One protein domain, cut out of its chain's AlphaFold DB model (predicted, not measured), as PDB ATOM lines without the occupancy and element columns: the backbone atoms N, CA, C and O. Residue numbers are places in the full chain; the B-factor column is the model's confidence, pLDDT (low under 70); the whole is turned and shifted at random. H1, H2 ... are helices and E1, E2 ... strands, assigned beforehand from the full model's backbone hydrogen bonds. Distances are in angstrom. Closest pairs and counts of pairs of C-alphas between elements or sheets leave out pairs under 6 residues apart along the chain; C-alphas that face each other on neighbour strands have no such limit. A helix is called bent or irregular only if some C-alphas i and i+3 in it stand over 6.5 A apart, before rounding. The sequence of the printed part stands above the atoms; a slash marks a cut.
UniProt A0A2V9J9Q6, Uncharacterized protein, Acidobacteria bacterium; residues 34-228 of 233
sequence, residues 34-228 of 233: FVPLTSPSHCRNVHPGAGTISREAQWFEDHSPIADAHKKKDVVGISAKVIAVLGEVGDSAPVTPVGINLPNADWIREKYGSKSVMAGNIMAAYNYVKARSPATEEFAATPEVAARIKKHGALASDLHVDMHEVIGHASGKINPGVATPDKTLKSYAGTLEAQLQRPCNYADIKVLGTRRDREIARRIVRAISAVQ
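Overview. This is residues 34 to 228 of the 233 residues of an uncharacterized protein of Acidobacteria bacterium (UniProt A0A2V9J9Q6). One arm of a long bent helix, H7b, lies along one face of a small three-stranded sheet with the short H2 beside it, and H11 of the helical hairpin H10 and H11 crosses H7b at residues 155 to 159. The other arm, H7a, turns away with H6 to one far end, while H8 and H9 lie at the opposite end. The printed part has 195 residues, mostly helix, with eleven named helices and three named strands in the order H1 H2 H3 E1 E2 H4 E3 H5 H6 H7 H8 H9 H10 H11; the sheet, E1 E3 E2, is mixed. It is compact, with a radius of gyration of the C-alphas of 17.5 A, and spans 52 by 40 by 35 A.

Arrangement. H1, residues 41 to 44, touches H5, residues 120 to 130, closest at the C-alphas of Cys 43 and Gly 120, 4.8 A; both only graze the sheet. E1, residues 78 to 84, is parallel to E3, residues 114 to 119, with N 81 and O 116 2.9 A apart; E3 is antiparallel to E2, residues 99 to 102, with N 117 and O 100 2.8 A apart. H4, residues 106 to 112, only grazes the sheet. H7, residues 143 to 168, was assigned as one helix by its hydrogen bonds but is bent, C-alphas 151 and 154 being 7.8 A apart; H7a, residues 143 to 151, and H7b, residues 154 to 168, stand at a steep tilt of 67 degrees, only just short of about perpendicular. H2, residues 50 to 55, and H7b form two layers with the sheet, helices on one face of it, at heights of 6.0 A and 10.0 A. H2 touches H7b, the C-alphas of Ala 50 and Asp 162 5.2 A apart. H3, residues 57 to 62, only just touches H7b, with 3 pairs of C-alphas within 8 A, closest at Ala 57 and Ile 167, 6.3 A. H6, residues 135 to 139, touches H7a, closest at the C-alphas of Thr 136 and Ala 146, 5.9 A. H8, residues 181 to 184, and H9, residues 186 to 193, touch only at the corner, and only just, with 3 pairs within 8 A, closest at the C-alphas of Pro 181 and Ala 189, 5.4 A; H9 is irregular, C-alphas 187 and 190 being 7.1 A apart. H10, residues 202 to 209, and H11, residues 214 to 227, form a hairpin, closest at the C-alphas of Gly 209 and Ala 217, 4.5 A. H11 touches H7b, closest at the C-alphas of Ala 156 and Ala 223, 6.3 A. Each O i to N i+4 pair is within hydrogen-bond range in H2, H3, H4, H5, H6, H7a, H7b and H10, against 2 of 4 in H9 and 9 of 10 in H11; H1 and H8 are too short for one.

Along the chain. H1 begins at C-alpha 41, (14.287, 11.702, 160.356), and H11 ends at C-alpha 227, (-9.248, 26.754, 159.040). From first to last C-alpha E1 measures 19.9 A, E3 16.5 A, H5 15.2 A, H7b 19.6 A and H11 20.0 A.

Size, cuts and confidence. The two C-alphas farthest apart, of Pro 143 and Gly 177, are 52.0 A apart, and the printed part has no cut. The links H3 to E1, E1 to E2 and H7 to H8 are long. Mean pLDDT of the printed part is 74.2; 59 residues are under 70, among them 34 to 49 and 193 to 228.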
ATOM      1  N   PHE A  34      13.005   8.146 180.129       49.06
ATOM      2  CA  PHE A  34      13.069   8.049 178.675       49.06
ATOM      3  C   PHE A  34      14.478   7.622 178.279       49.06
ATOM      4  O   PHE A  34      15.457   8.100 178.854       49.06
ATOM      5  N   VAL A  35      14.578   6.763 177.267       48.94
ATOM      6  CA  VAL A  35      15.835   6.466 176.569       48.94
ATOM      7  C   VAL A  35      15.760   7.140 175.197       48.94
ATOM      8  O   VAL A  35      15.334   6.509 174.229       48.94
ATOM      9  N   PRO A  36      16.089   8.441 175.093       50.25
ATOM     10  CA  PRO A  36      16.042   9.152 173.833       50.25
ATOM     11  C   PRO A  36      17.270   8.789 172.996       50.25
ATOM     12  O   PRO A  36      18.401   9.085 173.377       50.25
ATOM     13  N   LEU A  37      17.054   8.207 171.818       48.88
ATOM     14  CA  LEU A  37      18.013   8.351 170.722       48.88
ATOM     15  C   LEU A  37      17.808   9.723 170.066       48.88
ATOM     16  O   LEU A  37      16.690  10.251 170.068       48.88
ATOM     17  N   THR A  38      18.841  10.283 169.420       52.28
ATOM     18  CA  THR A  38      18.589  11.309 168.398       52.28
ATOM     19  C   THR A  38      17.591  10.740 167.399       52.28
ATOM     20  O   THR A  38      17.863   9.732 166.746       52.28
ATOM     21  N   SER A  39      16.417  11.361 167.335       51.56
ATOM     22  CA  SER A  39      15.287  10.866 166.568       51.56
ATOM     23  C   SER A  39      15.654  10.593 165.106       51.56
ATOM     24  O   SER A  39      16.195  11.490 164.445       51.56
ATOM     25  N   PRO A  40      15.282   9.417 164.561       57.56
ATOM     26  CA  PRO A  40      15.261   9.193 163.120       57.56
ATOM     27  C   PRO A  40      14.539  10.343 162.409       57.56
ATOM     28  O   PRO A  40      13.664  10.996 162.988       57.56
ATOM     29  N   SER A  41      14.887  10.612 161.148       57.78
ATOM     30  CA  SER A  41      14.287  11.702 160.356       57.78
ATOM     31  C   SER A  41      12.753  11.698 160.407       57.78
ATOM     32  O   SER A  41      12.154  12.759 160.557       57.78
ATOM     33  N   HIS A  42      12.123  10.519 160.401       56.53
ATOM     34  CA  HIS A  42      10.667  10.401 160.484       56.53
ATOM     35  C   HIS A  42      10.075  10.921 161.806       56.53
ATOM     36  O   HIS A  42       8.976  11.459 161.771       56.53
ATOM     37  N   CYS A  43      10.774  10.800 162.942       55.31
ATOM     38  CA  CYS A  43      10.321  11.329 164.235       55.31
ATOM     39  C   CYS A  43      10.543  12.842 164.318       55.31
ATOM     40  O   CYS A  43       9.674  13.558 164.796       55.31
ATOM     41  N   ARG A  44      11.669  13.353 163.793       59.53
ATOM     42  CA  ARG A  44      11.951  14.804 163.757       59.53
ATOM     43  C   ARG A  44      10.929  15.582 162.929       59.53
ATOM     44  O   ARG A  44      10.632  16.727 163.243       59.53
ATOM     45  N   ASN A  45      10.368  14.948 161.904       62.22
ATOM     46  CA  ASN A  45       9.362  15.557 161.037       62.22
ATOM     47  C   ASN A  45       7.986  15.739 161.707       62.22
ATOM     48  O   ASN A  45       7.162  16.455 161.142       62.22
ATOM     49  N   VAL A  46       7.747  15.104 162.864       56.47
ATOM     50  CA  VAL A  46       6.482  15.169 163.626       56.47
ATOM     51  C   VAL A  46       6.400  16.435 164.476       56.47
ATOM     52  O   VAL A  46       5.319  16.841 164.842       56.47
ATOM     53  N   HIS A  47       7.512  17.119 164.739       63.69
ATOM     54  CA  HIS A  47       7.522  18.367 165.515       63.69
ATOM     55  C   HIS A  47       8.387  19.406 164.810       63.69
ATOM     56  O   HIS A  47       9.485  19.760 165.256       63.69
ATOM     57  N   PRO A  48       7.953  19.833 163.618       62.03
ATOM     58  CA  PRO A  48       8.792  20.638 162.760       62.03
ATOM     59  C   PRO A  48       8.951  22.070 163.316       62.03
ATOM     60  O   PRO A  48       9.939  22.746 163.022       62.03
ATOM     61  N   GLY A  49       8.006  22.552 164.134       68.69
ATOM     62  CA  GLY A  49       8.006  23.906 164.689       68.69
ATOM     63  C   GLY A  49       8.929  24.068 165.896       68.69
ATOM     64  O   GLY A  49       9.541  25.125 166.043       68.69
ATOM     65  N   ALA A  50       9.077  23.018 166.704       70.81
ATOM     66  CA  ALA A  50       9.834  22.938 167.954       70.81
ATOM     67  C   ALA A  50      11.088  23.826 168.021       70.81
ATOM     68  O   ALA A  50      11.196  24.734 168.848       70.81
ATOM     69  N   GLY A  51      12.049  23.579 167.126       72.88
ATOM     70  CA  GLY A  51      13.333  24.280 167.123       72.88
ATOM     71  C   GLY A  51      13.239  25.734 166.656       72.88
ATOM     72  O   GLY A  51      14.019  26.569 167.106       72.88
ATOM     73  N   THR A  52      12.295  26.060 165.771       75.12
ATOM     74  CA  THR A  52      12.076  27.449 165.331       75.12
ATOM     75  C   THR A  52      11.346  28.247 166.402       75.12
ATOM     76  O   THR A  52      11.778  29.349 166.715       75.12
ATOM     77  N   ILE A  53      10.314  27.670 167.019       78.19
ATOM     78  CA  ILE A  53       9.557  28.285 168.116       78.19
ATOM     79  C   ILE A  53      10.483  28.592 169.296       78.19
ATOM     80  O   ILE A  53      10.459  29.699 169.817       78.19
ATOM     81  N   SER A  54      11.365  27.655 169.656       81.12
ATOM     82  CA  SER A  54      12.372  27.855 170.705       81.12
ATOM     83  C   SER A  54      13.315  29.033 170.407       81.12
ATOM     84  O   SER A  54      13.620  29.805 171.312       81.12
ATOM     85  N   ARG A  55      13.740  29.226 169.148       81.00
ATOM     86  CA  ARG A  55      14.609  30.355 168.754       81.00
ATOM     87  C   ARG A  55      13.892  31.702 168.733       81.00
ATOM     88  O   ARG A  55      14.527  32.722 168.967       81.00
ATOM     89  N   GLU A  56      12.601  31.701 168.429       82.81
ATOM     90  CA  GLU A  56      11.778  32.909 168.322       82.81
ATOM     91  C   GLU A  56      10.965  33.157 169.607       82.81
ATOM     92  O   GLU A  56      10.058  33.985 169.616       82.81
ATOM     93  N   ALA A  57      11.270  32.458 170.706       83.75
ATOM     94  CA  ALA A  57      10.474  32.498 171.932       83.75
ATOM     95  C   ALA A  57      10.308  33.917 172.502       83.75
ATOM     96  O   ALA A  57       9.226  34.255 172.975       83.75
ATOM     97  N   GLN A  58      11.335  34.766 172.386       86.62
ATOM     98  CA  GLN A  58      11.236  36.175 172.778       86.62
ATOM     99  C   GLN A  58      10.172  36.921 171.964       86.62
ATOM    100  O   GLN A  58       9.356  37.639 172.529       86.62
ATOM    101  N   TRP A  59      10.123  36.700 170.647       86.25
ATOM    102  CA  TRP A  59       9.116  37.330 169.794       86.25
ATOM    103  C   TRP A  59       7.701  36.931 170.230       86.25
ATOM    104  O   TRP A  59       6.816  37.785 170.297       86.25
ATOM    105  N   PHE A  60       7.496  35.653 170.569       85.38
ATOM    106  CA  PHE A  60       6.212  35.158 171.066       85.38
ATOM    107  C   PHE A  60       5.815  35.773 172.415       85.38
ATOM    108  O   PHE A  60       4.647  36.115 172.590       85.38
ATOM    109  N   GLU A  61       6.762  35.942 173.339       85.75
ATOM    110  CA  GLU A  61       6.529  36.606 174.628       85.75
ATOM    111  C   GLU A  61       6.148  38.083 174.432       85.75
ATOM    112  O   GLU A  61       5.140  38.546 174.969       85.75
ATOM    113  N   ASP A  62       6.890  38.804 173.589       87.25
ATOM    114  CA  ASP A  62       6.673  40.231 173.332       87.25
ATOM    115  C   ASP A  62       5.295  40.495 172.696       87.25
ATOM    116  O   ASP A  62       4.599  41.447 173.067       87.25
ATOM    117  N   HIS A  63       4.867  39.614 171.784       85.88
ATOM    118  CA  HIS A  63       3.595  39.695 171.047       85.88
ATOM    119  C   HIS A  63       2.460  38.878 171.694       85.88
ATOM    120  O   HIS A  63       1.393  38.668 171.088       85.88
ATOM    121  N   SER A  64       2.678  38.404 172.921       83.56
ATOM    122  CA  SER A  64       1.665  37.756 173.748       83.56
ATOM    123  C   SER A  64       0.583  38.766 174.162       83.56
ATOM    124  O   SER A  64       0.898  39.939 174.389       83.56
ATOM    125  N   PRO A  65      -0.698  38.353 174.271       82.50
ATOM    126  CA  PRO A  65      -1.785  39.250 174.665       82.50
ATOM    127  C   PRO A  65      -1.827  39.509 176.181       82.50
ATOM    128  O   PRO A  65      -2.686  40.256 176.642       82.50
ATOM    129  N   ILE A  66      -0.950  38.870 176.963       84.38
ATOM    130  CA  ILE A  66      -0.851  39.104 178.406       84.38
ATOM    131  C   ILE A  66      -0.380  40.535 178.689       84.38
ATOM    132  O   ILE A  66       0.321  41.139 177.879       84.38
ATOM    133  N   ALA A  67      -0.748  41.078 179.850       86.69
ATOM    134  CA  ALA A  67      -0.330  42.424 180.231       86.69
ATOM    135  C   ALA A  67       1.201  42.528 180.328       86.69
ATOM    136  O   ALA A  67       1.856  41.611 180.828       86.69
ATOM    137  N   ASP A  68       1.767  43.667 179.923       89.06
ATOM    138  CA  ASP A  68       3.224  43.867 179.862       89.06
ATOM    139  C   ASP A  68       3.921  43.656 181.215       89.06
ATOM    140  O   ASP A  68       5.042  43.153 181.276       89.06
ATOM    141  N   ALA A  69       3.230  43.947 182.322       87.62
ATOM    142  CA  ALA A  69       3.730  43.691 183.673       87.62
ATOM    143  C   ALA A  69       4.009  42.201 183.951       87.62
ATOM    144  O   ALA A  69       4.868  41.890 184.776       87.62
ATOM    145  N   HIS A  70       3.326  41.292 183.250       88.06
ATOM    146  CA  HIS A  70       3.477  39.843 183.373       88.06
ATOM    147  C   HIS A  70       4.402  39.237 182.319       88.06
ATOM    148  O   HIS A  70       4.669  38.042 182.392       88.06
ATOM    149  N   LYS A  71       4.926  40.026 181.376       88.69
ATOM    150  CA  LYS A  71       5.883  39.541 180.378       88.69
ATOM    151  C   LYS A  71       7.289  39.421 180.963       88.69
ATOM    152  O   LYS A  71       7.725  40.229 181.803       88.69
ATOM    153  N   LYS A  72       8.029  38.418 180.504       86.50
ATOM    154  CA  LYS A  72       9.472  38.302 180.730       86.50
ATOM    155  C   LYS A  72      10.206  39.285 179.829       86.50
ATOM    156  O   LYS A  72       9.917  39.387 178.645       86.50
ATOM    157  N   LYS A  73      11.178  39.994 180.405       86.38
ATOM    158  CA  LYS A  73      12.041  40.897 179.634       86.38
ATOM    159  C   LYS A  73      12.972  40.107 178.714       86.38
ATOM    160  O   LYS A  73      13.098  40.451 177.551       86.38
ATOM    161  N   ASP A  74      13.568  39.049 179.257       86.44
ATOM    162  CA  ASP A  74      14.503  38.182 178.550       86.44
ATOM    163  C   ASP A  74      14.059  36.723 178.729       86.44
ATOM    164  O   ASP A  74      14.045  36.182 179.839       86.44
ATOM    165  N   VAL A  75      13.666  36.080 177.634       83.50
ATOM    166  CA  VAL A  75      13.291  34.669 177.584       83.50
ATOM    167  C   VAL A  75      14.553  33.846 177.353       83.50
ATOM    168  O   VAL A  75      15.103  33.805 176.252       83.50
ATOM    169  N   VAL A  76      15.029  33.181 178.405       80.44
ATOM    170  CA  VAL A  76      16.304  32.455 178.379       80.44
ATOM    171  C   VAL A  76      16.130  30.940 178.396       80.44
ATOM    172  O   VAL A  76      15.267  30.386 179.072       80.44
ATOM    173  N   GLY A  77      17.014  30.262 177.661       65.69
ATOM    174  CA  GLY A  77      17.299  28.840 177.842       65.69
ATOM    175  C   GLY A  77      16.150  27.880 177.533       65.69
ATOM    176  O   GLY A  77      16.142  26.781 178.073       65.69
ATOM    177  N   ILE A  78      15.209  28.251 176.662       76.19
ATOM    178  CA  ILE A  78      14.201  27.321 176.144       76.19
ATOM    179  C   ILE A  78      14.850  26.473 175.054       76.19
ATOM    180  O   ILE A  78      15.168  26.978 173.980       76.19
ATOM    181  N   SER A  79      15.034  25.179 175.307       77.38
ATOM    182  CA  SER A  79      15.504  24.231 174.290       77.38
ATOM    183  C   SER A  79      14.442  23.180 173.999       77.38
ATOM    184  O   SER A  79      13.935  22.547 174.920       77.38
ATOM    185  N   ALA A  80      14.131  22.978 172.722       77.50
ATOM    186  CA  ALA A  80      13.162  21.986 172.277       77.50
ATOM    187  C   ALA A  80      13.864  20.824 171.565       77.50
ATOM    188  O   ALA A  80      14.721  21.048 170.702       77.50
ATOM    189  N   LYS A  81      13.510  19.580 171.901       78.75
ATOM    190  CA  LYS A  81      14.030  18.383 171.231       78.75
ATOM    191  C   LYS A  81      12.941  17.358 170.970       78.75
ATOM    192  O   LYS A  81      12.176  17.000 171.854       78.75
ATOM    193  N   VAL A  82      12.968  16.804 169.767       76.00
ATOM    194  CA  VAL A  82      12.151  15.647 169.407       76.00
ATOM    195  C   VAL A  82      12.941  14.383 169.710       76.00
ATOM    196  O   VAL A  82      14.115  14.295 169.332       76.00
ATOM    197  N   ILE A  83      12.313  13.435 170.400       77.12
ATOM    198  CA  ILE A  83      12.910  12.152 170.781       77.12
ATOM    199  C   ILE A  83      12.069  10.979 170.276       77.12
ATOM    200  O   ILE A  83      10.884  11.114 169.968       77.12
ATOM    201  N   ALA A  84      12.702   9.812 170.170       75.62
ATOM    202  CA  ALA A  84      12.004   8.543 170.029       75.62
ATOM    203  C   ALA A  84      12.004   7.834 171.388       75.62
ATOM    204  O   ALA A  84      13.068   7.641 171.976       75.62
ATOM    205  N   VAL A  85      10.822   7.470 171.878       76.69
ATOM    206  CA  VAL A  85      10.642   6.745 173.138       76.69
ATOM    207  C   VAL A  85      10.792   5.244 172.897       76.69
ATOM    208  O   VAL A  85      10.111   4.695 172.035       76.69
ATOM    209  N   LEU A  86      11.688   4.584 173.634       72.06
ATOM    210  CA  LEU A  86      11.933   3.139 173.502       72.06
ATOM    211  C   LEU A  86      11.171   2.280 174.513       72.06
ATOM    212  O   LEU A  86      10.879   1.120 174.242       72.06
ATOM    213  N   GLY A  87      10.897   2.833 175.686       67.69
ATOM    214  CA  GLY A  87      10.240   2.139 176.776       67.69
ATOM    215  C   GLY A  87       9.769   3.149 177.804       67.69
ATOM    216  O   GLY A  87      10.376   4.211 177.958       67.69
ATOM    217  N   GLU A  88       8.673   2.812 178.468       70.56
ATOM    218  CA  GLU A  88       7.986   3.674 179.420       70.56
ATOM    219  C   GLU A  88       7.667   2.865 180.666       70.56
ATOM    220  O   GLU A  88       7.305   1.690 180.593       70.56
ATOM    221  N   VAL A  89       7.833   3.498 181.819       67.69
ATOM    222  CA  VAL A  89       7.566   2.919 183.134       67.69
ATOM    223  C   VAL A  89       7.015   4.011 184.049       67.69
ATOM    224  O   VAL A  89       7.188   5.201 183.776       67.69
ATOM    225  N   GLY A  90       6.376   3.614 185.148       70.56
ATOM    226  CA  GLY A  90       5.765   4.562 186.079       70.56
ATOM    227  C   GLY A  90       4.515   5.217 185.489       70.56
ATOM    228  O   GLY A  90       3.790   4.583 184.735       70.56
ATOM    229  N   ASP A  91       4.269   6.485 185.816       68.62
ATOM    230  CA  ASP A  91       3.037   7.207 185.430       68.62
ATOM    231  C   ASP A  91       2.969   7.563 183.936       68.62
ATOM    232  O   ASP A  91       1.944   8.015 183.447       68.62
ATOM    233  N   SER A  92       4.059   7.347 183.195       68.38
ATOM    234  CA  SER A  92       4.071   7.461 181.734       68.38
ATOM    235  C   SER A  92       3.720   6.145 181.029       68.38
ATOM    236  O   SER A  92       3.796   6.091 179.807       68.38
ATOM    237  N   ALA A  93       3.355   5.088 181.771       67.81
ATOM    238  CA  ALA A  93       2.927   3.801 181.229       67.81
ATOM    239  C   ALA A  93       1.669   3.268 181.953       67.81
ATOM    240  O   ALA A  93       1.637   3.230 183.180       67.81
ATOM    241  N   PRO A  94       0.632   2.804 181.231       69.19
ATOM    242  CA  PRO A  94       0.505   2.768 179.770       69.19
ATOM    243  C   PRO A  94       0.051   4.108 179.159       69.19
ATOM    244  O   PRO A  94      -0.165   4.179 177.953       69.19
ATOM    245  N   VAL A  95      -0.158   5.150 179.975       74.75
ATOM    246  CA  VAL A  95      -0.654   6.455 179.517       74.75
ATOM    247  C   VAL A  95       0.508   7.429 179.362       74.75
ATOM    248  O   VAL A  95       1.022   7.983 180.328       74.75
ATOM    249  N   THR A  96       0.910   7.637 178.118       76.62
ATOM    250  CA  THR A  96       2.091   8.420 177.764       76.62
ATOM    251  C   THR A  96       1.793   9.915 177.593       76.62
ATOM    252  O   THR A  96       0.886  10.261 176.826       76.62
ATOM    253  N   PRO A  97       2.593  10.825 178.181       77.00
ATOM    254  CA  PRO A  97       2.585  12.234 177.796       77.00
ATOM    255  C   PRO A  97       3.250  12.434 176.425       77.00
ATOM    256  O   PRO A  97       4.322  11.904 176.138       77.00
ATOM    257  N   VAL A  98       2.629  13.237 175.564       80.69
ATOM    258  CA  VAL A  98       3.131  13.510 174.203       80.69
ATOM    259  C   VAL A  98       4.278  14.524 174.168       80.69
ATOM    260  O   VAL A  98       5.102  14.518 173.249       80.69
ATOM    261  N   GLY A  99       4.339  15.374 175.188       77.75
ATOM    262  CA  GLY A  99       5.320  16.425 175.385       77.75
ATOM    263  C   GLY A  99       5.614  16.585 176.872       77.75
ATOM    264  O   GLY A  99       4.792  16.231 177.718       77.75
ATOM    265  N   ILE A 100       6.838  17.001 177.185       80.06
ATOM    266  CA  ILE A 100       7.306  17.196 178.557       80.06
ATOM    267  C   ILE A 100       8.209  18.421 178.607       80.06
ATOM    268  O   ILE A 100       9.239  18.449 177.930       80.06
ATOM    269  N   ASN A 101       7.908  19.371 179.491       80.88
ATOM    270  CA  ASN A 101       8.765  20.519 179.772       80.88
ATOM    271  C   ASN A 101       9.336  20.469 181.199       80.88
ATOM    272  O   ASN A 101       8.603  20.498 182.182       80.88
ATOM    273  N   LEU A 102      10.664  20.426 181.323       80.88
ATOM    274  CA  LEU A 102      11.371  20.282 182.599       80.88
ATOM    275  C   LEU A 102      12.532  21.277 182.745       80.88
ATOM    276  O   LEU A 102      13.116  21.697 181.746       80.88
ATOM    277  N   PRO A 103      12.951  21.611 183.979       80.12
ATOM    278  CA  PRO A 103      12.400  21.156 185.260       80.12
ATOM    279  C   PRO A 103      11.154  21.949 185.693       80.12
ATOM    280  O   PRO A 103      10.906  23.040 185.186       80.12
ATOM    281  N   ASN A 104      10.424  21.423 186.685       72.62
ATOM    282  CA  ASN A 104       9.224  22.059 187.264       72.62
ATOM    283  C   ASN A 104       9.537  23.199 188.249       72.62
ATOM    284  O   ASN A 104       8.635  23.848 188.757       72.62
ATOM    285  N   ALA A 105      10.808  23.410 188.598       76.31
ATOM    286  CA  ALA A 105      11.181  24.431 189.567       76.31
ATOM    287  C   ALA A 105      11.302  25.806 188.891       76.31
ATOM    288  O   ALA A 105      12.266  26.040 188.159       76.31
ATOM    289  N   ASP A 106      10.381  26.721 189.199       74.44
ATOM    290  CA  ASP A 106      10.294  28.056 188.583       74.44
ATOM    291  C   ASP A 106      11.608  28.840 188.638       74.44
ATOM    292  O   ASP A 106      12.057  29.367 187.625       74.44
ATOM    293  N   TRP A 107      12.296  28.832 189.784       76.38
ATOM    294  CA  TRP A 107      13.572  29.543 189.939       76.38
ATOM    295  C   TRP A 107      14.686  29.000 189.025       76.38
ATOM    296  O   TRP A 107      15.579  29.747 188.625       76.38
ATOM    297  N   ILE A 108      14.657  27.701 188.686       80.00
ATOM    298  CA  ILE A 108      15.612  27.106 187.737       80.00
ATOM    299  C   ILE A 108      15.240  27.532 186.323       80.00
ATOM    300  O   ILE A 108      16.122  27.927 185.567       80.00
ATOM    301  N   ARG A 109      13.944  27.491 185.985       80.25
ATOM    302  CA  ARG A 109      13.433  27.915 184.674       80.25
ATOM    303  C   ARG A 109      13.759  29.381 184.402       80.25
ATOM    304  O   ARG A 109      14.179  29.714 183.304       80.25
ATOM    305  N   GLU A 110      13.619  30.239 185.407       76.31
ATOM    306  CA  GLU A 110      13.922  31.667 185.303       76.31
ATOM    307  C   GLU A 110      15.421  31.932 185.127       76.31
ATOM    308  O   GLU A 110      15.810  32.736 184.286       76.31
ATOM    309  N   LYS A 111      16.280  31.237 185.886       79.62
ATOM    310  CA  LYS A 111      17.724  31.509 185.886       79.62
ATOM    311  C   LYS A 111      18.509  30.768 184.799       79.62
ATOM    312  O   LYS A 111      19.508  31.286 184.308       79.62
ATOM    313  N   TYR A 112      18.107  29.545 184.469       82.12
ATOM    314  CA  TYR A 112      18.864  28.630 183.606       82.12
ATOM    315  C   TYR A 112      18.059  28.110 182.408       82.12
ATOM    316  O   TYR A 112      18.633  27.460 181.533       82.12
ATOM    317  N   GLY A 113      16.758  28.400 182.349       79.06
ATOM    318  CA  GLY A 113      15.869  27.951 181.284       79.06
ATOM    319  C   GLY A 113      15.279  26.558 181.494       79.06
ATOM    320  O   GLY A 113      15.387  25.946 182.561       79.06
ATOM    321  N   SER A 114      14.626  26.057 180.448       81.19
ATOM    322  CA  SER A 114      13.888  24.799 180.457       81.19
ATOM    323  C   SER A 114      14.120  23.979 179.187       81.19
ATOM    324  O   SER A 114      14.499  24.474 178.123       81.19
ATOM    325  N   LYS A 115      13.894  22.674 179.289       81.44
ATOM    326  CA  LYS A 115      13.991  21.737 178.176       81.44
ATOM    327  C   LYS A 115      12.630  21.122 177.917       81.44
ATOM    328  O   LYS A 115      12.095  20.437 178.784       81.44
ATOM    329  N   SER A 116      12.135  21.333 176.708       81.69
ATOM    330  CA  SER A 116      10.922  20.713 176.193       81.69
ATOM    331  C   SER A 116      11.306  19.538 175.306       81.69
ATOM    332  O   SER A 116      12.173  19.644 174.432       81.69
ATOM    333  N   VAL A 117      10.696  18.393 175.566       81.19
ATOM    334  CA  VAL A 117      10.963  17.129 174.895       81.19
ATOM    335  C   VAL A 117       9.655  16.598 174.331       81.19
ATOM    336  O   VAL A 117       8.683  16.467 175.065       81.19
ATOM    337  N   MET A 118       9.637  16.278 173.040       79.81
ATOM    338  CA  MET A 118       8.449  15.777 172.350       79.81
ATOM    339  C   MET A 118       8.638  14.321 171.937       79.81
ATOM    340  O   MET A 118       9.633  13.973 171.289       79.81
ATOM    341  N   ALA A 119       7.678  13.470 172.294       83.88
ATOM    342  CA  ALA A 119       7.682  12.041 172.000       83.88
ATOM    343  C   ALA A 119       7.202  11.780 170.560       83.88
ATOM    344  O   ALA A 119       6.058  11.396 170.312       83.88
ATOM    345  N   GLY A 120       8.087  11.991 169.582       81.12
ATOM    346  CA  GLY A 120       7.721  12.020 168.162       81.12
ATOM    347  C   GLY A 120       7.161  10.700 167.618       81.12
ATOM    348  O   GLY A 120       6.253  10.714 166.791       81.12
ATOM    349  N   ASN A 121       7.653   9.547 168.082       78.56
ATOM    350  CA  ASN A 121       7.115   8.244 167.666       78.56
ATOM    351  C   ASN A 121       5.727   7.960 168.258       78.56
ATOM    352  O   ASN A 121       4.883   7.389 167.570       78.56
ATOM    353  N   ILE A 122       5.479   8.394 169.494       84.12
ATOM    354  CA  ILE A 122       4.173   8.271 170.147       84.12
ATOM    355  C   ILE A 122       3.150   9.162 169.435       84.12
ATOM    356  O   ILE A 122       2.078   8.694 169.054       84.12
ATOM    357  N   MET A 123       3.510  10.416 169.147       83.56
ATOM    358  CA  MET A 123       2.665  11.336 168.377       83.56
ATOM    359  C   MET A 123       2.370  10.825 166.966       83.56
ATOM    360  O   MET A 123       1.222  10.861 166.520       83.56
ATOM    361  N   ALA A 124       3.367  10.258 166.278       82.06
ATOM    362  CA  ALA A 124       3.153   9.617 164.984       82.06
ATOM    363  C   ALA A 124       2.131   8.468 165.065       82.06
ATOM    364  O   ALA A 124       1.271   8.358 164.189       82.06
ATOM    365  N   ALA A 125       2.192   7.643 166.116       84.94
ATOM    366  CA  ALA A 125       1.233   6.565 166.337       84.94
ATOM    367  C   ALA A 125      -0.185   7.106 166.590       84.94
ATOM    368  O   ALA A 125      -1.134   6.651 165.946       84.94
ATOM    369  N   TYR A 126      -0.334   8.133 167.437       85.38
ATOM    370  CA  TYR A 126      -1.622   8.802 167.656       85.38
ATOM    371  C   TYR A 126      -2.203   9.374 166.362       85.38
ATOM    372  O   TYR A 126      -3.370   9.130 166.054       85.38
ATOM    373  N   ASN A 127      -1.398  10.091 165.576       83.81
ATOM    374  CA  ASN A 127      -1.828  10.667 164.303       83.81
ATOM    375  C   ASN A 127      -2.238   9.577 163.297       83.81
ATOM    376  O   ASN A 127      -3.255   9.719 162.617       83.81
ATOM    377  N   TYR A 128      -1.503   8.461 163.238       84.69
ATOM    378  CA  TYR A 128      -1.821   7.317 162.378       84.69
ATOM    379  C   TYR A 128      -3.168   6.668 162.726       84.69
ATOM    380  O   TYR A 128      -3.933   6.318 161.820       84.69
ATOM    381  N   VAL A 129      -3.460   6.502 164.020       85.75
ATOM    382  CA  VAL A 129      -4.729   5.933 164.497       85.75
ATOM    383  C   VAL A 129      -5.877   6.918 164.277       85.75
ATOM    384  O   VAL A 129      -6.893   6.547 163.692       85.75
ATOM    385  N   LYS A 130      -5.702   8.191 164.657       83.75
ATOM    386  CA  LYS A 130      -6.719   9.243 164.476       83.75
ATOM    387  C   LYS A 130      -7.125   9.412 163.014       83.75
ATOM    388  O   LYS A 130      -8.312   9.524 162.736       83.75
ATOM    389  N   ALA A 131      -6.175   9.357 162.078       82.50
ATOM    390  CA  ALA A 131      -6.451   9.489 160.645       82.50
ATOM    391  C   ALA A 131      -7.343   8.373 160.062       82.50
ATOM    392  O   ALA A 131      -7.845   8.519 158.951       82.50
ATOM    393  N   ARG A 132      -7.525   7.258 160.784       83.94
ATOM    394  CA  ARG A 132      -8.404   6.137 160.406       83.94
ATOM    395  C   ARG A 132      -9.701   6.088 161.206       83.94
ATOM    396  O   ARG A 132     -10.513   5.195 160.983       83.94
ATOM    397  N   SER A 133      -9.875   6.991 162.166       84.81
ATOM    398  CA  SER A 133     -11.077   7.028 162.986       84.81
ATOM    399  C   SER A 133     -12.246   7.592 162.173       84.81
ATOM    400  O   SER A 133     -12.077   8.664 161.592       84.81
ATOM    401  N   PRO A 134     -13.433   6.955 162.199       89.25
ATOM    402  CA  PRO A 134     -14.639   7.495 161.566       89.25
ATOM    403  C   PRO A 134     -15.199   8.724 162.302       89.25
ATOM    404  O   PRO A 134     -16.152   9.350 161.848       89.25
ATOM    405  N   ALA A 135     -14.628   9.079 163.462       89.69
ATOM    406  CA  ALA A 135     -15.105  10.188 164.279       89.69
ATOM    407  C   ALA A 135     -15.022  11.541 163.554       89.69
ATOM    408  O   ALA A 135     -15.817  12.432 163.833       89.69
ATOM    409  N   THR A 136     -14.069  11.718 162.632       87.00
ATOM    410  CA  THR A 136     -13.957  12.990 161.901       87.00
ATOM    411  C   THR A 136     -15.135  13.175 160.951       87.00
ATOM    412  O   THR A 136     -15.649  14.278 160.829       87.00
ATOM    413  N   GLU A 137     -15.565  12.116 160.277       88.12
ATOM    414  CA  GLU A 137     -16.708  12.128 159.371       88.12
ATOM    415  C   GLU A 137     -18.026  12.299 160.121       88.12
ATOM    416  O   GLU A 137     -18.900  13.002 159.630       88.12
ATOM    417  N   GLU A 138     -18.135  11.702 161.309       93.00
ATOM    418  CA  GLU A 138     -19.342  11.761 162.135       93.00
ATOM    419  C   GLU A 138     -19.562  13.145 162.764       93.00
ATOM    420  O   GLU A 138     -20.676  13.661 162.775       93.00
ATOM    421  N   PHE A 139     -18.500  13.761 163.295       93.81
ATOM    422  CA  PHE A 139     -18.617  14.963 164.133       93.81
ATOM    423  C   PHE A 139     -18.135  16.257 163.465       93.81
ATOM    424  O   PHE A 139     -18.203  17.326 164.078       93.81
ATOM    425  N   ALA A 140     -17.623  16.210 162.233       89.69
ATOM    426  CA  ALA A 140     -17.276  17.436 161.521       89.69
ATOM    427  C   ALA A 140     -18.533  18.227 161.145       89.69
ATOM    428  O   ALA A 140     -19.506  17.680 160.639       89.69
ATOM    429  N   ALA A 141     -18.469  19.550 161.316       89.31
ATOM    430  CA  ALA A 141     -19.586  20.438 161.000       89.31
ATOM    431  C   ALA A 141     -19.999  20.392 159.516       89.31
ATOM    432  O   ALA A 141     -21.175  20.550 159.204       89.31
ATOM    433  N   THR A 142     -19.037  20.193 158.604       91.19
ATOM    434  CA  THR A 142     -19.287  20.039 157.162       91.19
ATOM    435  C   THR A 142     -18.277  19.078 156.511       91.19
ATOM    436  O   THR A 142     -17.177  18.881 157.051       91.19
ATOM    437  N   PRO A 143     -18.580  18.518 155.321       90.94
ATOM    438  CA  PRO A 143     -17.635  17.694 154.560       90.94
ATOM    439  C   PRO A 143     -16.314  18.404 154.236       90.94
ATOM    440  O   PRO A 143     -15.248  17.783 154.251       90.94
ATOM    441  N   GLU A 144     -16.341  19.714 153.984       90.38
ATOM    442  CA  GLU A 144     -15.146  20.520 153.716       90.38
ATOM    443  C   GLU A 144     -14.252  20.614 154.957       90.38
ATOM    444  O   GLU A 144     -13.024  20.529 154.849       90.38
ATOM    445  N   VAL A 145     -14.855  20.751 156.146       86.06
ATOM    446  CA  VAL A 145     -14.141  20.723 157.430       86.06
ATOM    447  C   VAL A 145     -13.529  19.342 157.665       86.06
ATOM    448  O   VAL A 145     -12.346  19.258 157.998       86.06
ATOM    449  N   ALA A 146     -14.271  18.261 157.408       87.31
ATOM    450  CA  ALA A 146     -13.756  16.895 157.521       87.31
ATOM    451  C   ALA A 146     -12.549  16.660 156.594       87.31
ATOM    452  O   ALA A 146     -11.498  16.181 157.028       87.31
ATOM    453  N   ALA A 147     -12.656  17.058 155.322       88.06
ATOM    454  CA  ALA A 147     -11.572  16.950 154.347       88.06
ATOM    455  C   ALA A 147     -10.325  17.742 154.777       88.06
ATOM    456  O   ALA A 147      -9.188  17.289 154.610       88.06
ATOM    457  N   ARG A 148     -10.527  18.914 155.382       83.69
ATOM    458  CA  ARG A 148      -9.451  19.756 155.906       83.69
ATOM    459  C   ARG A 148      -8.756  19.129 157.109       83.69
ATOM    460  O   ARG A 148      -7.525  19.113 157.139       83.69
ATOM    461  N   ILE A 149      -9.514  18.584 158.061       84.75
ATOM    462  CA  ILE A 149      -8.973  17.874 159.228       84.75
ATOM    463  C   ILE A 149      -8.149  16.669 158.768       84.75
ATOM    464  O   ILE A 149      -7.011  16.514 159.206       84.75
ATOM    465  N   LYS A 150      -8.641  15.881 157.806       85.19
ATOM    466  CA  LYS A 150      -7.879  14.758 157.230       85.19
ATOM    467  C   LYS A 150      -6.550  15.191 156.616       85.19
ATOM    468  O   LYS A 150      -5.547  14.496 156.745       85.19
ATOM    469  N   LYS A 151      -6.529  16.346 155.948       82.44
ATOM    470  CA  LYS A 151      -5.341  16.841 155.243       82.44
ATOM    471  C   LYS A 151      -4.324  17.525 156.159       82.44
ATOM    472  O   LYS A 151      -3.124  17.452 155.894       82.44
ATOM    473  N   HIS A 152      -4.784  18.222 157.196       80.56
ATOM    474  CA  HIS A 152      -3.952  19.151 157.971       80.56
ATOM    475  C   HIS A 152      -3.993  18.942 159.489       80.56
ATOM    476  O   HIS A 152      -3.150  19.499 160.186       80.56
ATOM    477  N   GLY A 153      -4.919  18.135 160.007       80.00
ATOM    478  CA  GLY A 153      -5.166  17.976 161.442       80.00
ATOM    479  C   GLY A 153      -3.965  17.444 162.219       80.00
ATOM    480  O   GLY A 153      -3.650  17.989 163.269       80.00
ATOM    481  N   ALA A 154      -3.249  16.454 161.674       80.94
ATOM    482  CA  ALA A 154      -2.025  15.933 162.293       80.94
ATOM    483  C   ALA A 154      -0.979  17.043 162.488       80.94
ATOM    484  O   ALA A 154      -0.531  17.290 163.599       80.94
ATOM    485  N   LEU A 155      -0.692  17.806 161.429       79.12
ATOM    486  CA  LEU A 155       0.267  18.907 161.492       79.12
ATOM    487  C   LEU A 155      -0.174  20.030 162.443       79.12
ATOM    488  O   LEU A 155       0.658  20.620 163.125       79.12
ATOM    489  N   ALA A 156      -1.468  20.356 162.463       77.56
ATOM    490  CA  ALA A 156      -2.004  21.360 163.374       77.56
ATOM    491  C   ALA A 156      -1.887  20.907 164.840       77.56
ATOM    492  O   ALA A 156      -1.505  21.705 165.691       77.56
ATOM    493  N   SER A 157      -2.163  19.628 165.119       80.56
ATOM    494  CA  SER A 157      -2.002  19.024 166.445       80.56
ATOM    495  C   SER A 157      -0.541  19.038 166.889       80.56
ATOM    496  O   SER A 157      -0.243  19.447 168.007       80.56
ATOM    497  N   ASP A 158       0.367  18.636 166.005       80.50
ATOM    498  CA  ASP A 158       1.808  18.614 166.249       80.50
ATOM    499  C   ASP A 158       2.345  20.016 166.583       80.50
ATOM    500  O   ASP A 158       3.057  20.206 167.569       80.50
ATOM    501  N   LEU A 159       1.939  21.026 165.805       79.50
ATOM    502  CA  LEU A 159       2.297  22.419 166.066       79.50
ATOM    503  C   LEU A 159       1.718  22.931 167.385       79.50
ATOM    504  O   LEU A 159       2.378  23.684 168.097       79.50
ATOM    505  N   HIS A 160       0.472  22.575 167.694       79.25
ATOM    506  CA  HIS A 160      -0.159  22.996 168.935       79.25
ATOM    507  C   HIS A 160       0.615  22.466 170.146       79.25
ATOM    508  O   HIS A 160       0.903  23.239 171.056       79.25
ATOM    509  N   VAL A 161       1.029  21.195 170.109       81.25
ATOM    510  CA  VAL A 161       1.902  20.601 171.133       81.25
ATOM    511  C   VAL A 161       3.253  21.317 171.181       81.25
ATOM    512  O   VAL A 161       3.701  21.672 172.266       81.25
ATOM    513  N   ASP A 162       3.878  21.612 170.034       81.25
ATOM    514  CA  ASP A 162       5.134  22.379 170.003       81.25
ATOM    515  C   ASP A 162       4.990  23.729 170.713       81.25
ATOM    516  O   ASP A 162       5.841  24.119 171.507       81.25
ATOM    517  N   MET A 163       3.911  24.457 170.439       80.44
ATOM    518  CA  MET A 163       3.663  25.753 171.058       80.44
ATOM    519  C   MET A 163       3.386  25.620 172.560       80.44
ATOM    520  O   MET A 163       3.998  26.356 173.337       80.44
ATOM    521  N   HIS A 164       2.522  24.676 172.953       83.81
ATOM    522  CA  HIS A 164       2.175  24.367 174.344       83.81
ATOM    523  C   HIS A 164       3.421  24.097 175.190       83.81
ATOM    524  O   HIS A 164       3.688  24.766 176.190       83.81
ATOM    525  N   GLU A 165       4.250  23.173 174.718       81.94
ATOM    526  CA  GLU A 165       5.404  22.695 175.466       81.94
ATOM    527  C   GLU A 165       6.562  23.684 175.466       81.94
ATOM    528  O   GLU A 165       7.290  23.783 176.455       81.94
ATOM    529  N   VAL A 166       6.801  24.384 174.354       81.44
ATOM    530  CA  VAL A 166       8.011  25.203 174.189       81.44
ATOM    531  C   VAL A 166       7.818  26.601 174.754       81.44
ATOM    532  O   VAL A 166       8.688  27.073 175.481       81.44
ATOM    533  N   ILE A 167       6.701  27.259 174.445       83.12
ATOM    534  CA  ILE A 167       6.459  28.652 174.852       83.12
ATOM    535  C   ILE A 167       5.290  28.799 175.829       83.12
ATOM    536  O   ILE A 167       5.277  29.783 176.551       83.12
ATOM    537  N   GLY A 168       4.367  27.841 175.940       80.31
ATOM    538  CA  GLY A 168       3.247  27.916 176.890       80.31
ATOM    539  C   GLY A 168       3.696  27.947 178.329       80.31
ATOM    540  O   GLY A 168       3.715  29.002 178.960       80.31
ATOM    541  N   HIS A 169       4.172  26.796 178.798       77.31
ATOM    542  CA  HIS A 169       4.720  26.622 180.145       77.31
ATOM    543  C   HIS A 169       5.929  27.524 180.441       77.31
ATOM    544  O   HIS A 169       6.381  27.631 181.583       77.31
ATOM    545  N   ALA A 170       6.560  28.092 179.413       76.00
ATOM    546  CA  ALA A 170       7.744  28.932 179.559       76.00
ATOM    547  C   ALA A 170       7.437  30.437 179.526       76.00
ATOM    548  O   ALA A 170       8.321  31.218 179.893       76.00
ATOM    549  N   SER A 171       6.230  30.843 179.127       81.00
ATOM    550  CA  SER A 171       5.819  32.249 179.037       81.00
ATOM    551  C   SER A 171       5.399  32.831 180.383       81.00
ATOM    552  O   SER A 171       4.989  32.109 181.292       81.00
ATOM    553  N   GLY A 172       5.498  34.154 180.504       83.75
ATOM    554  CA  GLY A 172       4.957  34.910 181.628       83.75
ATOM    555  C   GLY A 172       5.718  34.770 182.954       83.75
ATOM    556  O   GLY A 172       6.436  33.807 183.222       83.75
ATOM    557  N   LYS A 173       5.572  35.773 183.821       85.06
ATOM    558  CA  LYS A 173       6.147  35.788 185.174       85.06
ATOM    559  C   LYS A 173       5.089  36.070 186.232       85.06
ATOM    560  O   LYS A 173       4.137  36.820 186.015       85.06
ATOM    561  N   ILE A 174       5.306  35.490 187.406       84.69
ATOM    562  CA  ILE A 174       4.479  35.712 188.588       84.69
ATOM    563  C   ILE A 174       4.881  37.044 189.233       84.69
ATOM    564  O   ILE A 174       6.061  37.393 189.284       84.69
ATOM    565  N   ASN A 175       3.896  37.799 189.720       84.88
ATOM    566  CA  ASN A 175       4.154  39.072 190.390       84.88
ATOM    567  C   ASN A 175       4.909  38.877 191.717       84.88
ATOM    568  O   ASN A 175       4.658  37.899 192.429       84.88
ATOM    569  N   PRO A 176       5.768  39.836 192.115       86.12
ATOM    570  CA  PRO A 176       6.410  39.810 193.425       86.12
ATOM    571  C   PRO A 176       5.385  39.663 194.558       86.12
ATOM    572  O   PRO A 176       4.364  40.346 194.575       86.12
ATOM    573  N   GLY A 177       5.661  38.765 195.505       86.75
ATOM    574  CA  GLY A 177       4.782  38.502 196.651       86.75
ATOM    575  C   GLY A 177       3.643  37.509 196.389       86.75
ATOM    576  O   GLY A 177       2.967  37.117 197.339       86.75
ATOM    577  N   VAL A 178       3.449  37.045 195.150       86.31
ATOM    578  CA  VAL A 178       2.489  35.982 194.824       86.31
ATOM    579  C   VAL A 178       3.204  34.629 194.842       86.31
ATOM    580  O   VAL A 178       4.259  34.461 194.233       86.31
ATOM    581  N   ALA A 179       2.651  33.658 195.571       85.12
ATOM    582  CA  ALA A 179       3.198  32.304 195.610       85.12
ATOM    583  C   ALA A 179       2.899  31.530 194.310       85.12
ATOM    584  O   ALA A 179       2.045  31.916 193.513       85.12
ATOM    585  N   THR A 180       3.596  30.414 194.116       81.88
ATOM    586  CA  THR A 180       3.465  29.550 192.937       81.88
ATOM    587  C   THR A 180       2.022  29.048 192.731       81.88
ATOM    588  O   THR A 180       1.267  28.950 193.711       81.88
ATOM    589  N   PRO A 181       1.596  28.743 191.485       81.56
ATOM    590  CA  PRO A 181       0.203  28.403 191.176       81.56
ATOM    591  C   PRO A 181      -0.334  27.210 191.974       81.56
ATOM    592  O   PRO A 181      -1.492  27.217 192.380       81.56
ATOM    593  N   ASP A 182       0.508  26.224 192.295       78.81
ATOM    594  CA  ASP A 182       0.152  25.082 193.150       78.81
ATOM    595  C   ASP A 182      -0.292  25.506 194.560       78.81
ATOM    596  O   ASP A 182      -1.159  24.869 195.161       78.81
ATOM    597  N   LYS A 183       0.246  26.615 195.082       83.25
ATOM    598  CA  LYS A 183      -0.103  27.151 196.404       83.25
ATOM    599  C   LYS A 183      -1.283  28.108 196.349       83.25
ATOM    600  O   LYS A 183      -2.137  28.076 197.235       83.25
ATOM    601  N   THR A 184      -1.316  28.971 195.338       86.12
ATOM    602  CA  THR A 184      -2.327  30.031 195.220       86.12
ATOM    603  C   THR A 184      -3.633  29.518 194.623       86.12
ATOM    604  O   THR A 184      -4.699  29.821 195.155       86.12
ATOM    605  N   LEU A 185      -3.561  28.688 193.581       82.50
ATOM    606  CA  LEU A 185      -4.715  28.132 192.866       82.50
ATOM    607  C   LEU A 185      -5.080  26.713 193.326       82.50
ATOM    608  O   LEU A 185      -6.176  26.234 193.027       82.50
ATOM    609  N   LYS A 186      -4.209  26.044 194.093       84.88
ATOM    610  CA  LYS A 186      -4.453  24.714 194.678       84.88
ATOM    611  C   LYS A 186      -4.898  23.706 193.611       84.88
ATOM    612  O   LYS A 186      -4.183  23.461 192.646       84.88
ATOM    613  N   SER A 187      -6.095  23.138 193.758       81.75
ATOM    614  CA  SER A 187      -6.664  22.150 192.838       81.75
ATOM    615  C   SER A 187      -6.947  22.689 191.435       81.75
ATOM    616  O   SER A 187      -7.125  21.893 190.523       81.75
ATOM    617  N   TYR A 188      -6.989  24.010 191.245       78.75
ATOM    618  CA  TYR A 188      -7.231  24.623 189.937       78.75
ATOM    619  C   TYR A 188      -5.946  24.871 189.143       78.75
ATOM    620  O   TYR A 188      -6.024  25.185 187.958       78.75
ATOM    621  N   ALA A 189      -4.776  24.722 189.775       75.31
ATOM    622  CA  ALA A 189      -3.493  25.059 189.168       75.31
ATOM    623  C   ALA A 189      -3.252  24.286 187.864       75.31
ATOM    624  O   ALA A 189      -2.997  24.909 186.843       75.31
ATOM    625  N   GLY A 190      -3.410  22.957 187.876       70.94
ATOM    626  CA  GLY A 190      -3.145  22.122 186.697       70.94
ATOM    627  C   GLY A 190      -4.049  22.454 185.508       70.94
ATOM    628  O   GLY A 190      -3.572  22.629 184.392       70.94
ATOM    629  N   THR A 191      -5.353  22.622 185.748       74.25
ATOM    630  CA  THR A 191      -6.312  22.945 184.679       74.25
ATOM    631  C   THR A 191      -6.046  24.314 184.056       74.25
ATOM    632  O   THR A 191      -6.162  24.465 182.842       74.25
ATOM    633  N   LEU A 192      -5.711  25.317 184.873       74.69
ATOM    634  CA  LEU A 192      -5.495  26.684 184.395       74.69
ATOM    635  C   LEU A 192      -4.131  26.859 183.722       74.69
ATOM    636  O   LEU A 192      -4.017  27.636 182.781       74.69
ATOM    637  N   GLU A 193      -3.117  26.118 184.161       68.12
ATOM    638  CA  GLU A 193      -1.769  26.179 183.597       68.12
ATOM    639  C   GLU A 193      -1.719  25.611 182.168       68.12
ATOM    640  O   GLU A 193      -1.140  26.232 181.279       68.12
ATOM    641  N   ALA A 194      -2.457  24.528 181.899       53.78
ATOM    642  CA  ALA A 194      -2.515  23.908 180.576       53.78
ATOM    643  C   ALA A 194      -3.301  24.715 179.512       53.78
ATOM    644  O   ALA A 194      -3.157  24.463 178.315       53.78
ATOM    645  N   GLN A 195      -4.152  25.670 179.909       52.50
ATOM    646  CA  GLN A 195      -5.090  26.355 178.997       52.50
ATOM    647  C   GLN A 195      -4.698  27.789 178.619       52.50
ATOM    648  O   GLN A 195      -5.401  28.433 177.841       52.50
ATOM    649  N   LEU A 196      -3.579  28.311 179.124       51.09
ATOM    650  CA  LEU A 196      -3.192  29.713 178.917       51.09
ATOM    651  C   LEU A 196      -2.668  30.036 177.507       51.09
ATOM    652  O   LEU A 196      -2.333  31.187 177.220       51.09
ATOM    653  N   GLN A 197      -2.623  29.062 176.597       57.88
ATOM    654  CA  GLN A 197      -2.071  29.273 175.266       57.88
ATOM    655  C   GLN A 197      -3.126  29.605 174.213       57.88
ATOM    656  O   GLN A 197      -3.996  28.795 173.892       57.88
ATOM    657  N   ARG A 198      -2.990  30.784 173.595       61.94
ATOM    658  CA  ARG A 198      -3.816  31.162 172.442       61.94
ATOM    659  C   ARG A 198      -3.512  30.277 171.219       61.94
ATOM    660  O   ARG A 198      -2.350  29.912 171.010       61.94
ATOM    661  N   PRO A 199      -4.507  29.997 170.359       59.91
ATOM    662  CA  PRO A 199      -4.263  29.409 169.045       59.91
ATOM    663  C   PRO A 199      -3.281  30.254 168.216       59.91
ATOM    664  O   PRO A 199      -3.322  31.485 168.261       59.91
ATOM    665  N   CYS A 200      -2.416  29.589 167.446       59.00
ATOM    666  CA  CYS A 200      -1.460  30.232 166.538       59.00
ATOM    667  C   CYS A 200      -2.178  31.142 165.525       59.00
ATOM    668  O   CYS A 200      -3.137  30.710 164.879       59.00
ATOM    669  N   ASN A 201      -1.714  32.383 165.361       64.25
ATOM    670  CA  ASN A 201      -2.293  33.366 164.439       64.25
ATOM    671  C   ASN A 201      -1.402  33.617 163.206       64.25
ATOM    672  O   ASN A 201      -0.257  33.190 163.141       64.25
ATOM    673  N   TYR A 202      -1.899  34.355 162.210       61.50
ATOM    674  CA  TYR A 202      -1.163  34.572 160.956       61.50
ATOM    675  C   TYR A 202       0.185  35.303 161.119       61.50
ATOM    676  O   TYR A 202       1.121  35.048 160.357       61.50
ATOM    677  N   ALA A 203       0.309  36.191 162.110       63.59
ATOM    678  CA  ALA A 203       1.564  36.883 162.399       63.59
ATOM    679  C   ALA A 203       2.620  35.906 162.933       63.59
ATOM    680  O   ALA A 203       3.747  35.904 162.435       63.59
ATOM    681  N   ASP A 204       2.217  35.017 163.848       67.19
ATOM    682  CA  ASP A 204       3.049  33.930 164.368       67.19
ATOM    683  C   ASP A 204       3.593  33.086 163.203       67.19
ATOM    684  O   ASP A 204       4.790  32.818 163.088       67.19
ATOM    685  N   ILE A 205       2.724  32.744 162.249       63.12
ATOM    686  CA  ILE A 205       3.107  31.932 161.097       63.12
ATOM    687  C   ILE A 205       4.052  32.679 160.151       63.12
ATOM    688  O   ILE A 205       4.960  32.072 159.586       63.12
ATOM    689  N   LYS A 206       3.870  33.987 159.952       61.94
ATOM    690  CA  LYS A 206       4.757  34.791 159.101       61.94
ATOM    691  C   LYS A 206       6.181  34.818 159.660       61.94
ATOM    692  O   LYS A 206       7.138  34.720 158.890       61.94
ATOM    693  N   VAL A 207       6.333  34.886 160.982       63.12
ATOM    694  CA  VAL A 207       7.643  34.784 161.639       63.12
ATOM    695  C   VAL A 207       8.242  33.400 161.433       63.12
ATOM    696  O   VAL A 207       9.360  33.294 160.927       63.12
ATOM    697  N   LEU A 208       7.472  32.337 161.673       63.44
ATOM    698  CA  LEU A 208       7.919  30.971 161.388       63.44
ATOM    699  C   LEU A 208       8.281  30.799 159.887       63.44
ATOM    700  O   LEU A 208       9.228  30.092 159.540       63.44
ATOM    701  N   GLY A 209       7.556  31.486 158.994       54.50
ATOM    702  CA  GLY A 209       7.586  31.430 157.521       54.50
ATOM    703  C   GLY A 209       8.805  32.030 156.843       54.50
ATOM    704  O   GLY A 209       9.102  31.687 155.698       54.50
ATOM    705  N   THR A 210       9.507  32.925 157.528       48.94
ATOM    706  CA  THR A 210      10.585  33.750 156.958       48.94
ATOM    707  C   THR A 210      11.981  33.271 157.349       48.94
ATOM    708  O   THR A 210      12.975  33.941 157.062       48.94
ATOM    709  N   ARG A 211      12.086  32.112 158.007       53.81
ATOM    710  CA  ARG A 211      13.335  31.596 158.585       53.81
ATOM    711  C   ARG A 211      13.828  30.334 157.874       53.81
ATOM    712  O   ARG A 211      13.185  29.832 156.955       53.81
ATOM    713  N   ARG A 212      15.010  29.844 158.283       40.47
ATOM    714  CA  ARG A 212      15.729  28.705 157.663       40.47
ATOM    715  C   ARG A 212      14.848  27.468 157.437       40.47
ATOM    716  O   ARG A 212      15.036  26.777 156.444       40.47
ATOM    717  N   ASP A 213      13.828  27.282 158.270       51.03
ATOM    718  CA  ASP A 213      12.866  26.183 158.193       51.03
ATOM    719  C   ASP A 213      11.546  26.579 157.475       51.03
ATOM    720  O   ASP A 213      10.462  26.131 157.848       51.03
ATOM    721  N   ARG A 214      11.602  27.419 156.419       52.12
ATOM    722  CA  ARG A 214      10.416  28.001 155.732       52.12
ATOM    723  C   ARG A 214       9.376  26.981 155.271       52.12
ATOM    724  O   ARG A 214       8.203  27.311 155.115       52.12
ATOM    725  N   GLU A 215       9.805  25.756 154.984       50.47
ATOM    726  CA  GLU A 215       8.924  24.697 154.498       50.47
ATOM    727  C   GLU A 215       7.949  24.233 155.580       50.47
ATOM    728  O   GLU A 215       6.770  24.016 155.316       50.47
ATOM    729  N   ILE A 216       8.411  24.187 156.824       51.47
ATOM    730  CA  ILE A 216       7.606  23.846 157.994       51.47
ATOM    731  C   ILE A 216       6.527  24.899 158.183       51.47
ATOM    732  O   ILE A 216       5.340  24.597 158.255       51.47
ATOM    733  N   ALA A 217       6.938  26.156 158.164       49.97
ATOM    734  CA  ALA A 217       6.028  27.255 158.350       49.97
ATOM    735  C   ALA A 217       5.043  27.437 157.197       49.97
ATOM    736  O   ALA A 217       3.897  27.774 157.447       49.97
ATOM    737  N   ARG A 218       5.399  27.110 155.951       54.62
ATOM    738  CA  ARG A 218       4.416  27.015 154.855       54.62
ATOM    739  C   ARG A 218       3.394  25.916 155.073       54.62
ATOM    740  O   ARG A 218       2.227  26.105 154.735       54.62
ATOM    741  N   ARG A 219       3.812  24.764 155.601       53.31
ATOM    742  CA  ARG A 219       2.890  23.677 155.948       53.31
ATOM    743  C   ARG A 219       1.954  24.130 157.081       53.31
ATOM    744  O   ARG A 219       0.760  23.862 156.996       53.31
ATOM    745  N   ILE A 220       2.461  24.910 158.040       52.28
ATOM    746  CA  ILE A 220       1.689  25.562 159.110       52.28
ATOM    747  C   ILE A 220       0.714  26.630 158.560       52.28
ATOM    748  O   ILE A 220      -0.468  26.574 158.892       52.28
ATOM    749  N   VAL A 221       1.149  27.541 157.666       47.66
ATOM    750  CA  VAL A 221       0.271  28.518 156.967       47.66
ATOM    751  C   VAL A 221      -0.868  27.774 156.293       47.66
ATOM    752  O   VAL A 221      -2.027  28.112 156.483       47.66
ATOM    753  N   ARG A 222      -0.553  26.735 155.513       49.88
ATOM    754  CA  ARG A 222      -1.561  25.968 154.772       49.88
ATOM    755  C   ARG A 222      -2.554  25.271 155.699       49.88
ATOM    756  O   ARG A 222      -3.718  25.174 155.337       49.88
ATOM    757  N   ALA A 223      -2.115  24.816 156.873       50.00
ATOM    758  CA  ALA A 223      -3.002  24.231 157.870       50.00
ATOM    759  C   ALA A 223      -3.952  25.276 158.482       50.00
ATOM    760  O   ALA A 223      -5.151  25.027 158.539       50.00
ATOM    761  N   ILE A 224      -3.453  26.452 158.877       44.00
ATOM    762  CA  ILE A 224      -4.238  27.485 159.584       44.00
ATOM    763  C   ILE A 224      -5.083  28.340 158.627       44.00
ATOM    764  O   ILE A 224      -6.261  28.560 158.891       44.00
ATOM    765  N   SER A 225      -4.541  28.768 157.483       43.66
ATOM    766  CA  SER A 225      -5.292  29.487 156.439       43.66
ATOM    767  C   SER A 225      -6.378  28.633 155.799       43.66
ATOM    768  O   SER A 225      -7.297  29.174 155.197       43.66
ATOM    769  N   ALA A 226      -6.298  27.306 155.924       43.66
ATOM    770  CA  ALA A 226      -7.430  26.469 155.587       43.66
ATOM    771  C   ALA A 226      -8.540  26.621 156.637       43.66
ATOM    772  O   ALA A 226      -9.686  26.666 156.238       43.66
ATOM    773  N   VAL A 227      -8.248  26.719 157.944       40.44
ATOM    774  CA  VAL A 227      -9.248  26.754 159.040       40.44
ATOM    775  C   VAL A 227     -10.145  27.996 158.998       40.44
ATOM    776  O   VAL A 227     -11.337  27.871 159.272       40.44
ATOM    777  N   GLN A 228      -9.623  29.155 158.599       39.00
ATOM    778  CA  GLN A 228     -10.452  30.334 158.340       39.00
ATOM    779  C   GLN A 228     -11.099  30.211 156.956       39.00
ATOM    780  O   GLN A 228     -10.420  30.260 155.932       39.00
TER     781      GLN A 228